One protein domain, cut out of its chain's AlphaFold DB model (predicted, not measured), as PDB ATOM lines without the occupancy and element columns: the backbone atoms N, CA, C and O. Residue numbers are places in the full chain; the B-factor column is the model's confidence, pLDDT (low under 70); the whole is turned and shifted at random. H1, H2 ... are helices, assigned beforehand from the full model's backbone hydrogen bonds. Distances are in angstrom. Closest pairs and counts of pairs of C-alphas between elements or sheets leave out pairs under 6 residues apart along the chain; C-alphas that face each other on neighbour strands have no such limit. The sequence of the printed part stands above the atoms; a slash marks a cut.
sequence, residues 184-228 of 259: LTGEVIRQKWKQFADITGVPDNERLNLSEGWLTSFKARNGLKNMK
ATOM      1  N   LEU A 184     188.529 166.430 122.505       78.50
ATOM      2  CA  LEU A 184     188.603 167.273 123.693       78.50
ATOM      3  C   LEU A 184     187.821 168.576 123.508       78.50
ATOM      4  O   LEU A 184     188.214 169.471 122.756       78.50
ATOM      5  N   THR A 185     186.717 168.709 124.243       80.75
ATOM      6  CA  THR A 185     185.983 169.978 124.335       80.75
ATOM      7  C   THR A 185     186.637 170.892 125.369       80.75
ATOM      8  O   THR A 185     187.224 170.430 126.344       80.75
ATOM      9  N   GLY A 186     186.498 172.207 125.181       78.38
ATOM     10  CA  GLY A 186     187.021 173.205 126.118       78.38
ATOM     11  C   GLY A 186     186.569 172.995 127.565       78.38
ATOM     12  O   GLY A 186     187.370 173.155 128.479       78.38
ATOM     13  N   GLU A 187     185.321 172.566 127.761       80.62
ATOM     14  CA  GLU A 187     184.767 172.291 129.089       80.62
ATOM     15  C   GLU A 187     185.397 171.064 129.753       80.62
ATOM     16  O   GLU A 187     185.723 171.101 130.935       80.62
ATOM     17  N   VAL A 188     185.683 170.013 128.980       84.38
ATOM     18  CA  VAL A 188     186.361 168.811 129.492       84.38
ATOM     19  C   VAL A 188     187.767 169.164 129.985       84.38
ATOM     20  O   VAL A 188     188.194 168.692 131.035       84.38
ATOM     21  N   ILE A 189     188.467 170.050 129.270       85.50
ATOM     22  CA  ILE A 189     189.791 170.548 129.671       85.50
ATOM     23  C   ILE A 189     189.695 171.339 130.986       85.50
ATOM     24  O   ILE A 189     190.511 171.135 131.884       85.50
ATOM     25  N   ARG A 190     188.678 172.198 131.140       85.56
ATOM     26  CA  ARG A 190     188.431 172.955 132.383       85.56
ATOM     27  C   ARG A 190     188.118 172.032 133.560       85.56
ATOM     28  O   ARG A 190     188.675 172.210 134.639       85.56
ATOM     29  N   GLN A 191     187.250 171.044 133.356       84.88
ATOM     30  CA  GLN A 191     186.894 170.066 134.383       84.88
ATOM     31  C   GLN A 191     188.103 169.232 134.810       84.88
ATOM     32  O   GLN A 191     188.318 169.036 136.003       84.88
ATOM     33  N   LYS A 192     188.927 168.788 133.857       86.25
ATOM     34  CA  LYS A 192     190.149 168.040 134.169       86.25
ATOM     35  C   LYS A 192     191.174 168.874 134.917       86.25
ATOM     36  O   LYS A 192     191.770 168.370 135.861       86.25
ATOM     37  N   TRP A 193     191.315 170.152 134.569       87.44
ATOM     38  CA  TRP A 193     192.153 171.069 135.336       87.44
ATOM     39  C   TRP A 193     191.692 171.169 136.797       87.44
ATOM     40  O   TRP A 193     192.514 171.044 137.699       87.44
ATOM     41  N   LYS A 194     190.379 171.314 137.047       84.06
ATOM     42  CA  LYS A 194     189.826 171.347 138.414       84.06
ATOM     43  C   LYS A 194     190.117 170.057 139.183       84.06
ATOM     44  O   LYS A 194     190.589 170.132 140.306       84.06
ATOM     45  N   GLN A 195     189.931 168.897 138.548       83.50
ATOM     46  CA  GLN A 195     190.250 167.603 139.163       83.50
ATOM     47  C   GLN A 195     191.728 167.494 139.547       83.50
ATOM     48  O   GLN A 195     192.048 166.984 140.614       83.50
ATOM     49  N   PHE A 196     192.640 167.985 138.702       83.81
ATOM     50  CA  PHE A 196     194.057 168.018 139.052       83.81
ATOM     51  C   PHE A 196     194.346 168.993 140.195       83.81
ATOM     52  O   PHE A 196     195.124 168.641 141.074       83.81
ATOM     53  N   ALA A 197     193.675 170.148 140.246       82.56
ATOM     54  CA  ALA A 197     193.778 171.085 141.367       82.56
ATOM     55  C   ALA A 197     193.256 170.503 142.693       82.56
ATOM     56  O   ALA A 197     193.841 170.758 143.746       82.56
ATOM     57  N   ASP A 198     192.188 169.700 142.649       82.75
ATOM     58  CA  ASP A 198     191.674 168.975 143.815       82.75
ATOM     59  C   ASP A 198     192.700 167.939 144.312       82.75
ATOM     60  O   ASP A 198     192.965 167.851 145.509       82.75
ATOM     61  N   ILE A 199     193.316 167.183 143.394       80.69
ATOM     62  CA  ILE A 199     194.311 166.145 143.714       80.69
ATOM     63  C   ILE A 199     195.596 166.746 144.297       80.69
ATOM     64  O   ILE A 199     196.181 166.165 145.208       80.69
ATOM     65  N   THR A 200     196.041 167.900 143.794       76.19
ATOM     66  CA  THR A 200     197.247 168.585 144.287       76.19
ATOM     67  C   THR A 200     196.999 169.423 145.544       76.19
ATOM     68  O   THR A 200     197.946 169.978 146.097       76.19
ATOM     69  N   GLY A 201     195.756 169.483 146.034       74.88
ATOM     70  CA  GLY A 201     195.410 170.164 147.281       74.88
ATOM     71  C   GLY A 201     195.389 171.690 147.179       74.88
ATOM     72  O   GLY A 201     195.558 172.357 148.198       74.88
ATOM     73  N   VAL A 202     195.185 172.253 145.981       72.56
ATOM     74  CA  VAL A 202     195.104 173.710 145.799       72.56
ATOM     75  C   VAL A 202     193.732 174.216 146.269       72.56
ATOM     76  O   VAL A 202     192.702 173.832 145.688       72.56
ATOM     77  N   PRO A 203     193.683 175.083 147.302       69.81
ATOM     78  CA  PRO A 203     192.431 175.601 147.837       69.81
ATOM     79  C   PRO A 203     191.735 176.516 146.817       69.81
ATOM     80  O   PRO A 203     192.383 177.165 145.998       69.81
ATOM     81  N   ASP A 204     190.397 176.556 146.840       66.44
ATOM     82  CA  ASP A 204     189.567 177.230 145.821       66.44
ATOM     83  C   ASP A 204     189.927 178.706 145.581       66.44
ATOM     84  O   ASP A 204     189.778 179.216 144.471       66.44
ATOM     85  N   ASN A 205     190.430 179.385 146.610       62.16
ATOM     86  CA  ASN A 205     190.862 180.782 146.577       62.16
ATOM     87  C   ASN A 205     192.205 181.012 145.855       62.16
ATOM     88  O   ASN A 205     192.496 182.147 145.489       62.16
ATOM     89  N   GLU A 206     193.005 179.965 145.645       62.28
ATOM     90  CA  GLU A 206     194.303 180.011 144.954       62.28
ATOM     91  C   GLU A 206     194.233 179.414 143.539       62.28
ATOM     92  O   GLU A 206     195.236 179.353 142.821       62.28
ATOM     93  N   ARG A 207     193.046 178.971 143.107       72.06
ATOM     94  CA  ARG A 207     192.846 178.373 141.784       72.06
ATOM     95  C   ARG A 207     192.949 179.416 140.681       72.06
ATOM     96  O   ARG A 207     192.392 180.511 140.767       72.06
ATOM     97  N   LEU A 208     193.604 179.025 139.590       69.38
ATOM     98  CA  LEU A 208     193.686 179.830 138.382       69.38
ATOM     99  C   LEU A 208     192.275 180.102 137.846       69.38
ATOM    100  O   LEU A 208     191.453 179.195 137.686       69.38
ATOM    101  N   ASN A 209     192.002 181.364 137.517       69.00
ATOM    102  CA  ASN A 209     190.747 181.731 136.882       69.00
ATOM    103  C   ASN A 209     190.731 181.187 135.444       69.00
ATOM    104  O   ASN A 209     191.379 181.740 134.547       69.00
ATOM    105  N   LEU A 210     189.998 180.088 135.238       77.25
ATOM    106  CA  LEU A 210     189.816 179.392 133.960       77.25
ATOM    107  C   LEU A 210     188.993 180.248 132.979       77.25
ATOM    108  O   LEU A 210     187.886 179.897 132.578       77.25
ATOM    109  N   SER A 211     189.510 181.412 132.601       78.62
ATOM    110  CA  SER A 211     188.882 182.310 131.634       78.62
ATOM    111  C   SER A 211     188.940 181.731 130.215       78.62
ATOM    112  O   SER A 211     189.787 180.897 129.888       78.62
ATOM    113  N   GLU A 212     188.080 182.225 129.321       76.94
ATOM    114  CA  GLU A 212     188.159 181.893 127.886       76.94
ATOM    115  C   GLU A 212     189.524 182.257 127.270       76.94
ATOM    116  O   GLU A 212     190.026 181.564 126.380       76.94
ATOM    117  N   GLY A 213     190.179 183.303 127.786       78.94
ATOM    118  CA  GLY A 213     191.526 183.698 127.367       78.94
ATOM    119  C   GLY A 213     192.601 182.675 127.751       78.94
ATOM    120  O   GLY A 213     193.505 182.400 126.952       78.94
ATOM    121  N   TRP A 214     192.484 182.067 128.938       84.62
ATOM    122  CA  TRP A 214     193.354 180.966 129.357       84.62
ATOM    123  C   TRP A 214     193.158 179.751 128.453       84.62
ATOM    124  O   TRP A 214     194.129 179.255 127.886       84.62
ATOM    125  N   LEU A 215     191.906 179.341 128.229       82.31
ATOM    126  CA  LEU A 215     191.590 178.178 127.402       82.31
ATOM    127  C   LEU A 215     192.084 178.355 125.959       82.31
ATOM    128  O   LEU A 215     192.653 177.432 125.376       82.31
ATOM    129  N   THR A 216     191.912 179.549 125.388       80.06
ATOM    130  CA  THR A 216     192.415 179.884 124.047       80.06
ATOM    131  C   THR A 216     193.938 179.772 123.984       80.06
ATOM    132  O   THR A 216     194.481 179.180 123.051       80.06
ATOM    133  N   SER A 217     194.633 180.287 125.001       78.56
ATOM    134  CA  SER A 217     196.094 180.196 125.096       78.56
ATOM    135  C   SER A 217     196.573 178.751 125.276       78.56
ATOM    136  O   SER A 217     197.551 178.352 124.648       78.56
ATOM    137  N   PHE A 218     195.883 177.961 126.101       81.44
ATOM    138  CA  PHE A 218     196.201 176.558 126.362       81.44
ATOM    139  C   PHE A 218     196.012 175.688 125.112       81.44
ATOM    140  O   PHE A 218     196.901 174.919 124.749       81.44
ATOM    141  N   LYS A 219     194.897 175.871 124.391       82.88
ATOM    142  CA  LYS A 219     194.644 175.198 123.110       82.88
ATOM    143  C   LYS A 219     195.718 175.519 122.073       82.88
ATOM    144  O   LYS A 219     196.203 174.612 121.405       82.88
ATOM    145  N   ALA A 220     196.110 176.791 121.966       79.56
ATOM    146  CA  ALA A 220     197.137 177.223 121.023       79.56
ATOM    147  C   ALA A 220     198.506 176.576 121.298       79.56
ATOM    148  O   ALA A 220     199.200 176.217 120.350       79.56
ATOM    149  N   ARG A 221     198.879 176.390 122.572       76.31
ATOM    150  CA  ARG A 221     200.136 175.722 122.965       76.31
ATOM    151  C   ARG A 221     200.127 174.227 122.668       76.31
ATOM    152  O   ARG A 221     201.108 173.711 122.155       76.31
ATOM    153  N   ASN A 222     199.002 173.566 122.924       74.81
ATOM    154  CA  ASN A 222     198.843 172.122 122.731       74.81
ATOM    155  C   ASN A 222     198.415 171.738 121.302       74.81
ATOM    156  O   ASN A 222     197.998 170.611 121.057       74.81
ATOM    157  N   GLY A 223     198.453 172.678 120.350       71.56
ATOM    158  CA  GLY A 223     198.078 172.419 118.956       71.56
ATOM    159  C   GLY A 223     196.601 172.057 118.744       71.56
ATOM    160  O   GLY A 223     196.234 171.581 117.667       71.56
ATOM    161  N   LEU A 224     195.735 172.300 119.733       74.69
ATOM    162  CA  LEU A 224     194.309 171.993 119.663       74.69
ATOM    163  C   LEU A 224     193.609 173.007 118.755       74.69
ATOM    164  O   LEU A 224     193.435 174.179 119.099       74.69
ATOM    165  N   LYS A 225     193.174 172.552 117.580       67.88
ATOM    166  CA  LYS A 225     192.390 173.368 116.649       67.88
ATOM    167  C   LYS A 225     190.903 173.221 116.953       67.88
ATOM    168  O   LYS A 225     190.404 172.116 117.146       67.88
ATOM    169  N   ASN A 226     190.172 174.335 116.936       62.72
ATOM    170  CA  ASN A 226     188.712 174.291 116.970       62.72
ATOM    171  C   ASN A 226     188.214 173.649 115.667       62.72
ATOM    172  O   ASN A 226     188.240 174.278 114.610       62.72
ATOM    173  N   MET A 227     187.758 172.401 115.737       59.47
ATOM    174  CA  MET A 227     187.096 171.741 114.617       59.47
ATOM    175  C   MET A 227     185.590 171.976 114.724       59.47
ATOM    176  O   MET A 227     184.953 171.529 115.676       59.47
ATOM    177  N   LYS A 228     184.998 172.668 113.742       56.19
ATOM    178  CA  LYS A 228     183.541 172.652 113.566       56.19
ATOM    179  C   LYS A 228     183.163 171.273 113.036       56.19
ATOM    180  O   LYS A 228     183.395 170.980 111.866       56.19
TER     181      LYS A 228
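What this domain is: This is residues 184 to 228 of the 259 residues of an uncharacterized protein of Paxillus rubicundulus Ve08.2h10 (UniProt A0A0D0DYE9). A straight helix, H1, is followed by a long link that folds back toward H1's first residues, where a shorter helix, H2, lies crosswise near Gly 186. The tail of residues 222 to 228 follows H2. The printed part has 45 residues with two named helices, H1 then H2, and no named strand; the class is all helix. The whole is only just loose, close to compact, with a radius of gyration of the C-alphas of 11.5 A, and spans 35 by 17 by 15 A.

How they stand to each other: H1, residues 186 to 199, and H2, residues 212 to 221, are close but not clearly touching. Their closest C-alphas, those of Gly 186 and Leu 215, are 6.9 A apart. Their lines are about perpendicular, at 89 degrees. In H1 and H2 every O i to N i+4 pair is within hydrogen-bond range.

Where its parts are: H1 begins at C-alpha 186 (187.021, 173.205, 126.118) and is 20.3 A long. H2 is 14.3 A long and ends at C-alpha 221 (200.136, 175.722, 122.965).

The domain as a whole: The C-alphas farthest apart, those of Gly 201 and Lys 228, are 35.8 A apart. The printed part has no cut. The link from H1 to H2, residues 200 to 211, is long. The model's pLDDT is under 70 at residues 203 to 206, 208 to 209 and 225 to 228.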